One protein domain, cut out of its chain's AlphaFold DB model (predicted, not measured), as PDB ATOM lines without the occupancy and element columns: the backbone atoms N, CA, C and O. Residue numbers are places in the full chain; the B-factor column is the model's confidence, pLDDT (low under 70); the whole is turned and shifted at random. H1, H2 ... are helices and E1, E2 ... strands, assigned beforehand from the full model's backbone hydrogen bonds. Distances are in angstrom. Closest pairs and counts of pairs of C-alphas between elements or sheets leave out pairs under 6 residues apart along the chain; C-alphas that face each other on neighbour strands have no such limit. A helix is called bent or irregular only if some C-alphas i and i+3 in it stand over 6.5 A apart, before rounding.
ATOM      1  N   GLU A 205     177.267 247.141 270.267       75.75
ATOM      2  CA  GLU A 205     176.682 248.476 270.137       75.75
ATOM      3  C   GLU A 205     177.144 249.405 271.272       75.75
ATOM      4  O   GLU A 205     177.193 249.013 272.443       75.75
ATOM      5  N   GLN A 206     177.463 250.656 270.930       69.56
ATOM      6  CA  GLN A 206     177.882 251.660 271.901       69.56
ATOM      7  C   GLN A 206     176.718 252.017 272.834       69.56
ATOM      8  O   GLN A 206     175.676 252.507 272.402       69.56
ATOM      9  N   LYS A 207     176.915 251.814 274.139       69.06
ATOM     10  CA  LYS A 207     175.956 252.213 275.177       69.06
ATOM     11  C   LYS A 207     176.502 253.375 275.991       69.06
ATOM     12  O   LYS A 207     177.667 253.378 276.378       69.06
ATOM     13  N   ASN A 208     175.639 254.345 276.284       66.62
ATOM     14  CA  ASN A 208     175.976 255.471 277.145       66.62
ATOM     15  C   ASN A 208     175.738 255.084 278.611       66.62
ATOM     16  O   ASN A 208     174.635 255.228 279.141       66.62
ATOM     17  N   LEU A 209     176.756 254.496 279.234       72.38
ATOM     18  CA  LEU A 209     176.731 254.113 280.642       72.38
ATOM     19  C   LEU A 209     177.477 255.156 281.479       72.38
ATOM     20  O   LEU A 209     178.563 255.609 281.121       72.38
ATOM     21  N   GLY A 210     176.906 255.506 282.633       64.88
ATOM     22  CA  GLY A 210     177.613 256.296 283.641       64.88
ATOM     23  C   GLY A 210     178.816 255.531 284.205       64.88
ATOM     24  O   GLY A 210     178.830 254.301 284.212       64.88
ATOM     25  N   TRP A 211     179.806 256.255 284.733       66.62
ATOM     26  CA  TRP A 211     181.107 255.705 285.150       66.62
ATOM     27  C   TRP A 211     181.020 254.415 285.990       66.62
ATOM     28  O   TRP A 211     181.668 253.422 285.655       66.62
ATOM     29  N   THR A 212     180.181 254.386 287.033       66.38
ATOM     30  CA  THR A 212     180.000 253.209 287.904       66.38
ATOM     31  C   THR A 212     179.405 252.014 287.160       66.38
ATOM     32  O   THR A 212     179.870 250.890 287.332       66.38
ATOM     33  N   ALA A 213     178.398 252.253 286.313       75.44
ATOM     34  CA  ALA A 213     177.739 251.201 285.543       75.44
ATOM     35  C   ALA A 213     178.701 250.585 284.518       75.44
ATOM     36  O   ALA A 213     178.760 249.363 284.390       75.44
ATOM     37  N   THR A 214     179.526 251.414 283.869       77.38
ATOM     38  CA  THR A 214     180.571 250.951 282.949       77.38
ATOM     39  C   THR A 214     181.558 250.024 283.652       77.38
ATOM     40  O   THR A 214     181.814 248.928 283.157       77.38
ATOM     41  N   HIS A 215     182.079 250.412 284.820       76.69
ATOM     42  CA  HIS A 215     183.044 249.585 285.552       76.69
ATOM     43  C   HIS A 215     182.412 248.303 286.089       76.69
ATOM     44  O   HIS A 215     183.033 247.249 286.026       76.69
ATOM     45  N   GLN A 216     181.178 248.359 286.588       78.38
ATOM     46  CA  GLN A 216     180.502 247.170 287.101       78.38
ATOM     47  C   GLN A 216     180.262 246.127 286.007       78.38
ATOM     48  O   GLN A 216     180.367 244.937 286.281       78.38
ATOM     49  N   GLN A 217     179.954 246.570 284.790       81.06
ATOM     50  CA  GLN A 217     179.680 245.666 283.682       81.06
ATOM     51  C   GLN A 217     180.947 245.027 283.101       81.06
ATOM     52  O   GLN A 217     180.894 243.891 282.655       81.06
ATOM     53  N   HIS A 218     182.080 245.733 283.123       81.19
ATOM     54  CA  HIS A 218     183.274 245.317 282.380       81.19
ATOM     55  C   HIS A 218     184.415 244.789 283.259       81.19
ATOM     56  O   HIS A 218     185.205 243.979 282.789       81.19
ATOM     57  N   ARG A 219     184.516 245.188 284.534       76.31
ATOM     58  CA  ARG A 219     185.682 244.860 285.387       76.31
ATOM     59  C   ARG A 219     185.964 243.362 285.556       76.31
ATOM     60  O   ARG A 219     187.087 243.000 285.882       76.31
ATOM     61  N   ASP A 220     184.928 242.532 285.443       75.56
ATOM     62  CA  ASP A 220     185.006 241.089 285.687       75.56
ATOM     63  C   ASP A 220     185.206 240.313 284.366       75.56
ATOM     64  O   ASP A 220     185.565 239.139 284.389       75.56
ATOM     65  N   GLU A 221     185.011 240.973 283.216       76.56
ATOM     66  CA  GLU A 221     185.029 240.359 281.881       76.56
ATOM     67  C   GLU A 221     186.194 240.845 281.002       76.56
ATOM     68  O   GLU A 221     186.623 240.125 280.101       76.56
ATOM     69  N   VAL A 222     186.742 242.039 281.262       75.06
ATOM     70  CA  VAL A 222     187.889 242.598 280.530       75.06
ATOM     71  C   VAL A 222     188.958 243.137 281.480       75.06
ATOM     72  O   VAL A 222     188.671 243.602 282.583       75.06
ATOM     73  N   SER A 223     190.219 243.084 281.046       77.12
ATOM     74  CA  SER A 223     191.349 243.612 281.820       77.12
ATOM     75  C   SER A 223     191.310 245.141 281.880       77.12
ATOM     76  O   SER A 223     190.929 245.812 280.921       77.12
ATOM     77  N   CYS A 224     191.777 245.703 282.996       72.06
ATOM     78  CA  CYS A 224     191.879 247.144 283.213       72.06
ATOM     79  C   CYS A 224     192.678 247.848 282.100       72.06
ATOM     80  O   CYS A 224     192.278 248.923 281.655       72.06
ATOM     81  N   SER A 225     193.754 247.227 281.601       71.50
ATOM     82  CA  SER A 225     194.575 247.728 280.484       71.50
ATOM     83  C   SER A 225     193.822 247.839 279.156       71.50
ATOM     84  O   SER A 225     194.250 248.560 278.256       71.50
ATOM     85  N   SER A 226     192.665 247.180 279.037       69.19
ATOM     86  CA  SER A 226     191.790 247.311 277.866       69.19
ATOM     87  C   SER A 226     191.089 248.676 277.819       69.19
ATOM     88  O   SER A 226     190.612 249.082 276.763       69.19
ATOM     89  N   CYS A 227     191.049 249.411 278.937       67.50
ATOM     90  CA  CYS A 227     190.418 250.733 279.035       67.50
ATOM     91  C   CYS A 227     191.325 251.811 279.652       67.50
ATOM     92  O   CYS A 227     191.067 252.999 279.480       67.50
ATOM     93  N   HIS A 228     192.378 251.443 280.374       69.06
ATOM     94  CA  HIS A 228     193.268 252.379 281.056       69.06
ATOM     95  C   HIS A 228     194.699 252.249 280.550       69.06
ATOM     96  O   HIS A 228     195.176 251.160 280.255       69.06
ATOM     97  N   THR A 229     195.406 253.376 280.494       59.78
ATOM     98  CA  THR A 229     196.819 253.428 280.091       59.78
ATOM     99  C   THR A 229     197.766 252.851 281.142       59.78
ATOM    100  O   THR A 229     198.901 252.523 280.811       59.78
ATOM    101  N   ARG A 230     197.314 252.729 282.398       61.75
ATOM    102  CA  ARG A 230     198.083 252.207 283.533       61.75
ATOM    103  C   ARG A 230     197.223 251.253 284.353       61.75
ATOM    104  O   ARG A 230     196.120 251.622 284.761       61.75
ATOM    105  N   GLU A 231     197.725 250.052 284.618       61.38
ATOM    106  CA  GLU A 231     197.075 249.124 285.544       61.38
ATOM    107  C   GLU A 231     197.534 249.371 286.988       61.38
ATOM    108  O   GLU A 231     198.659 249.831 287.219       61.38
ATOM    109  N   PRO A 232     196.686 249.051 287.980       71.00
ATOM    110  CA  PRO A 232     197.136 248.907 289.352       71.00
ATOM    111  C   PRO A 232     198.288 247.896 289.421       71.00
ATOM    112  O   PRO A 232     198.092 246.709 289.175       71.00
ATOM    113  N   THR A 233     199.484 248.341 289.787       74.19
ATOM    114  CA  THR A 233     200.650 247.458 289.964       74.19
ATOM    115  C   THR A 233     200.705 246.822 291.344       74.19
ATOM    116  O   THR A 233     201.446 245.868 291.575       74.19
ATOM    117  N   GLY A 234     199.924 247.348 292.282       80.12
ATOM    118  CA  GLY A 234     199.923 246.903 293.662       80.12
ATOM    119  C   GLY A 234     199.020 247.756 294.534       80.12
ATOM    120  O   GLY A 234     198.201 248.541 294.047       80.12
ATOM    121  N   LEU A 235     199.160 247.576 295.844       82.62
ATOM    122  CA  LEU A 235     198.515 248.408 296.851       82.62
ATOM    123  C   LEU A 235     199.521 249.422 297.396       82.62
ATOM    124  O   LEU A 235     200.688 249.092 297.594       82.62
ATOM    125  N   VAL A 236     199.061 250.636 297.712       84.00
ATOM    126  CA  VAL A 236     199.917 251.688 298.302       84.00
ATOM    127  C   VAL A 236     200.486 251.299 299.671       84.00
ATOM    128  O   VAL A 236     201.470 251.877 300.126       84.00
ATOM    129  N   LYS A 237     199.850 250.333 300.345       82.94
ATOM    130  CA  LYS A 237     200.260 249.738 301.622       82.94
ATOM    131  C   LYS A 237     199.859 248.267 301.651       82.94
ATOM    132  O   LYS A 237     199.003 247.836 300.882       82.94
ATOM    133  N   GLU A 238     200.428 247.512 302.587       82.19
ATOM    134  CA  GLU A 238     199.982 246.149 302.884       82.19
ATOM    135  C   GLU A 238     198.462 246.134 303.157       82.19
ATOM    136  O   GLU A 238     197.915 247.053 303.779       82.19
ATOM    137  N   ARG A 239     197.759 245.128 302.617       78.81
ATOM    138  CA  ARG A 239     196.291 245.109 302.524       78.81
ATOM    139  C   ARG A 239     195.620 245.262 303.887       78.81
ATOM    140  O   ARG A 239     194.625 245.983 303.990       78.81
ATOM    141  N   SER A 240     196.141 244.611 304.926       74.69
ATOM    142  CA  SER A 240     195.561 244.693 306.269       74.69
ATOM    143  C   SER A 240     195.685 246.104 306.860       74.69
ATOM    144  O   SER A 240     194.719 246.626 307.426       74.69
ATOM    145  N   VAL A 241     196.820 246.775 306.638       78.94
ATOM    146  CA  VAL A 241     197.061 248.166 307.057       78.94
ATOM    147  C   VAL A 241     196.196 249.144 306.260       78.94
ATOM    148  O   VAL A 241     195.628 250.083 306.818       78.94
ATOM    149  N   LEU A 242     196.055 248.917 304.954       80.56
ATOM    150  CA  LEU A 242     195.255 249.767 304.081       80.56
ATOM    151  C   LEU A 242     193.774 249.745 304.479       80.56
ATOM    152  O   LEU A 242     193.172 250.798 304.682       80.56
ATOM    153  N   CYS A 243     193.183 248.559 304.638       78.12
ATOM    154  CA  CYS A 243     191.756 248.426 304.930       78.12
ATOM    155  C   CYS A 243     191.404 248.824 306.374       78.12
ATOM    156  O   CYS A 243     190.345 249.411 306.613       78.12
ATOM    157  N   SER A 244     192.282 248.533 307.340       77.31
ATOM    158  CA  SER A 244     192.049 248.852 308.758       77.31
ATOM    159  C   SER A 244     191.959 250.353 309.033       77.31
ATOM    160  O   SER A 244     191.265 250.741 309.970       77.31
ATOM    161  N   SER A 245     192.551 251.185 308.170       75.00
ATOM    162  CA  SER A 245     192.460 252.648 308.252       75.00
ATOM    163  C   SER A 245     191.029 253.198 308.151       75.00
ATOM    164  O   SER A 245     190.771 254.301 308.622       75.00
ATOM    165  N   CYS A 246     190.089 252.442 307.569       74.19
ATOM    166  CA  CYS A 246     188.693 252.865 307.392       74.19
ATOM    167  C   CYS A 246     187.657 251.850 307.909       74.19
ATOM    168  O   CYS A 246     186.516 252.232 308.153       74.19
ATOM    169  N   HIS A 247     188.016 250.567 308.071       75.50
ATOM    170  CA  HIS A 247     187.039 249.481 308.286       75.50
ATOM    171  C   HIS A 247     187.199 248.679 309.585       75.50
ATOM    172  O   HIS A 247     186.534 247.654 309.725       75.50
ATOM    173  N   SER A 248     188.042 249.115 310.529       65.81
ATOM    174  CA  SER A 248     188.184 248.534 311.884       65.81
ATOM    175  C   SER A 248     188.117 246.994 311.918       65.81
ATOM    176  O   SER A 248     187.104 246.418 312.309       65.81
ATOM    177  N   LEU A 249     189.192 246.325 311.476       61.69
ATOM    178  CA  LEU A 249     189.390 244.858 311.504       61.69
ATOM    179  C   LEU A 249     188.285 243.989 310.858       61.69
ATOM    180  O   LEU A 249     188.291 242.771 311.026       61.69
ATOM    181  N   LYS A 250     187.360 244.559 310.077       63.34
ATOM    182  CA  LYS A 250     186.395 243.763 309.305       63.34
ATOM    183  C   LYS A 250     187.065 243.128 308.089       63.34
ATOM    184  O   LYS A 250     187.669 243.828 307.275       63.34
ATOM    185  N   SER A 251     186.916 241.814 307.933       57.78
ATOM    186  CA  SER A 251     187.316 241.101 306.721       57.78
ATOM    187  C   SER A 251     186.181 241.125 305.697       57.78
ATOM    188  O   SER A 251     185.027 240.832 306.000       57.78
ATOM    189  N   TRP A 252     186.517 241.496 304.465       60.56
ATOM    190  CA  TRP A 252     185.616 241.445 303.318       60.56
ATOM    191  C   TRP A 252     186.314 240.639 302.222       60.56
ATOM    192  O   TRP A 252     187.470 240.915 301.885       60.56
ATOM    193  N   SER A 253     185.630 239.635 301.680       55.69
ATOM    194  CA  SER A 253     186.119 238.811 300.575       55.69
ATOM    195  C   SER A 253     185.317 239.083 299.302       55.69
ATOM    196  O   SER A 253     184.143 239.445 299.345       55.69
ATOM    197  N   GLY A 254     185.977 238.923 298.156       58.78
ATOM    198  CA  GLY A 254     185.336 238.992 296.848       58.78
ATOM    199  C   GLY A 254     185.079 240.400 296.299       58.78
ATOM    200  O   GLY A 254     185.609 241.415 296.763       58.78
ATOM    201  N   THR A 255     184.263 240.419 295.251       52.75
ATOM    202  CA  THR A 255     184.015 241.527 294.319       52.75
ATOM    203  C   THR A 255     183.207 242.693 294.912       52.75
ATOM    204  O   THR A 255     183.191 243.791 294.343       52.75
ATOM    205  N   GLU A 256     182.605 242.509 296.091       60.06
ATOM    206  CA  GLU A 256     181.853 243.543 296.824       60.06
ATOM    207  C   GLU A 256     182.738 244.571 297.538       60.06
ATOM    208  O   GLU A 256     182.282 245.654 297.910       60.06
ATOM    209  N   THR A 257     184.031 244.271 297.679       68.62
ATOM    210  CA  THR A 257     185.001 245.208 298.256       68.62
ATOM    211  C   THR A 257     185.141 246.479 297.433       68.62
ATOM    212  O   THR A 257     185.292 247.542 298.013       68.62
ATOM    213  N   HIS A 258     185.050 246.418 296.105       73.19
ATOM    214  CA  HIS A 258     185.229 247.598 295.253       73.19
ATOM    215  C   HIS A 258     183.934 248.383 295.063       73.19
ATOM    216  O   HIS A 258     183.963 249.609 295.061       73.19
ATOM    217  N   LYS A 259     182.789 247.694 294.974       72.00
ATOM    218  CA  LYS A 259     181.498 248.289 294.606       72.00
ATOM    219  C   LYS A 259     181.149 249.514 295.453       72.00
ATOM    220  O   LYS A 259     180.934 250.592 294.914       72.00
ATOM    221  N   LYS A 260     181.198 249.383 296.782       74.19
ATOM    222  CA  LYS A 260     180.875 250.495 297.690       74.19
ATOM    223  C   LYS A 260     181.893 251.633 297.663       74.19
ATOM    224  O   LYS A 260     181.526 252.766 297.956       74.19
ATOM    225  N   HIS A 261     183.159 251.359 297.355       78.81
ATOM    226  CA  HIS A 261     184.179 252.405 297.234       78.81
ATOM    227  C   HIS A 261     184.022 253.171 295.916       78.81
ATOM    228  O   HIS A 261     184.112 254.394 295.913       78.81
ATOM    229  N   VAL A 262     183.682 252.466 294.834       72.69
ATOM    230  CA  VAL A 262     183.355 253.027 293.515       72.69
ATOM    231  C   VAL A 262     182.075 253.874 293.589       72.69
ATOM    232  O   VAL A 262     182.079 255.019 293.151       72.69
ATOM    233  N   GLU A 263     181.005 253.379 294.226       71.88
ATOM    234  CA  GLU A 263     179.763 254.141 294.465       71.88
ATOM    235  C   GLU A 263     180.001 255.413 295.292       71.88
ATOM    236  O   GLU A 263     179.366 256.438 295.059       71.88
ATOM    237  N   LYS A 264     180.939 255.360 296.243       74.19
ATOM    238  CA  LYS A 264     181.347 256.505 297.068       74.19
ATOM    239  C   LYS A 264     182.433 257.372 296.428       74.19
ATOM    240  O   LYS A 264     182.939 258.266 297.100       74.19
ATOM    241  N   GLN A 265     182.794 257.112 295.168       71.31
ATOM    242  CA  GLN A 265     183.802 257.863 294.412       71.31
ATOM    243  C   GLN A 265     185.165 257.958 295.124       71.31
ATOM    244  O   GLN A 265     185.860 258.970 295.042       71.31
ATOM    245  N   VAL A 266     185.567 256.904 295.838       77.31
ATOM    246  CA  VAL A 266     186.899 256.829 296.448       77.31
ATOM    247  C   VAL A 266     187.938 256.662 295.341       77.31
ATOM    248  O   VAL A 266     187.826 255.758 294.513       77.31
ATOM    249  N   SER A 267     188.956 257.526 295.331       79.56
ATOM    250  CA  SER A 267     190.018 257.484 294.323       79.56
ATOM    251  C   SER A 267     190.771 256.155 294.355       79.56
ATOM    252  O   SER A 267     191.204 255.688 295.409       79.56
ATOM    253  N   CYS A 268     191.000 255.572 293.177       77.50
ATOM    254  CA  CYS A 268     191.743 254.320 293.052       77.50
ATOM    255  C   CYS A 268     193.185 254.467 293.568       77.50
ATOM    256  O   CYS A 268     193.701 253.544 294.191       77.50
ATOM    257  N   ALA A 269     193.805 255.642 293.390       82.00
ATOM    258  CA  ALA A 269     195.159 255.952 293.868       82.00
ATOM    259  C   ALA A 269     195.274 256.001 295.400       82.00
ATOM    260  O   ALA A 269     196.369 255.930 295.949       82.00
ATOM    261  N   THR A 270     194.149 256.079 296.118       81.56
ATOM    262  CA  THR A 270     194.128 255.944 297.580       81.56
ATOM    263  C   THR A 270     194.447 254.517 298.021       81.56
ATOM    264  O   THR A 270     194.932 254.310 299.131       81.56
ATOM    265  N   CYS A 271     194.178 253.529 297.166       80.31
ATOM    266  CA  CYS A 271     194.369 252.118 297.483       80.31
ATOM    267  C   CYS A 271     195.461 251.463 296.640       80.31
ATOM    268  O   CYS A 271     196.161 250.588 297.144       80.31
ATOM    269  N   HIS A 272     195.636 251.905 295.398       82.81
ATOM    270  CA  HIS A 272     196.495 251.276 294.410       82.81
ATOM    271  C   HIS A 272     197.664 252.155 293.983       82.81
ATOM    272  O   HIS A 272     197.534 253.371 293.855       82.81
ATOM    273  N   THR A 273     198.796 251.512 293.712       78.69
ATOM    274  CA  THR A 273     199.896 252.115 292.957       78.69
ATOM    275  C   THR A 273     199.653 251.911 291.467       78.69
ATOM    276  O   THR A 273     199.145 250.867 291.065       78.69
ATOM    277  N   PHE A 274     200.038 252.886 290.651       74.12
ATOM    278  CA  PHE A 274     199.941 252.834 289.192       74.12
ATOM    279  C   PHE A 274     201.328 253.143 288.620       74.12
ATOM    280  O   PHE A 274     201.974 254.076 289.100       74.12
ATOM    281  N   SER A 275     201.792 252.361 287.643       59.72
ATOM    282  CA  SER A 275     203.020 252.638 286.871       59.72
ATOM    283  C   SER A 275     202.668 253.136 285.480       59.72
ATOM    284  O   SER A 275     201.824 252.453 284.860       59.72
TER     285      SER A 275
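What this domain is: This is residues 205 to 275 of the 275 residues of an uncharacterized protein of Desulfobulbaceae bacterium (UniProt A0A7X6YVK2). A loose, open frame: three short helices stand in a bent row, H1, H3, H2, and a small two-stranded antiparallel ribbon, E1 and E2, lies to one side, joined by loops. The printed part has 71 residues, in order H1, E1, H2, H3, E2; the class is mixed, with under half of the residues in named elements. It is only just loose, close to compact (radius of gyration of the C-alphas 13.4 A), and elongated, 43 by 25 by 19 A.

Where its parts are: H1, residues 211 to 218, begins at C-alpha (181.107, 255.705, 285.150) and measures 11.0 A. E1 is residues 232 to 235, 7.6 A; H2 239 to 247, 11.7 A; H3 256 to 263, 11.1 A. E2, residues 272 to 274, 6.4 A, ends at C-alpha (199.941, 252.834, 289.192).

How they stand to each other: E1 and E2 are antiparallel at 143 degrees; N 233 and O 273 are 2.9 A apart, within hydrogen-bond range. H1 and H3 only just touch, with 3 pairs of C-alphas within 8 A, closest Thr 212 and Val 262, 6.5 A, at a shallow tilt of 30 degrees, opposite ways. H2 and H3 are apart. H3 is irregular, only just: C-alphas 257 and 260 are 6.7 A apart. Every O i to N i+4 pair is within range in H1, 3 of 5 in H2, 2 of 4 in H3.

The domain as a whole: The C-alphas of Glu 205 and Leu 249, the two farthest apart, are 43.4 A apart. The printed part has no cut; the link H1 to E1 is long, 13 residues. The mean pLDDT of the printed part is 72.6, and 23 residues are under 70, among them 248 to 257.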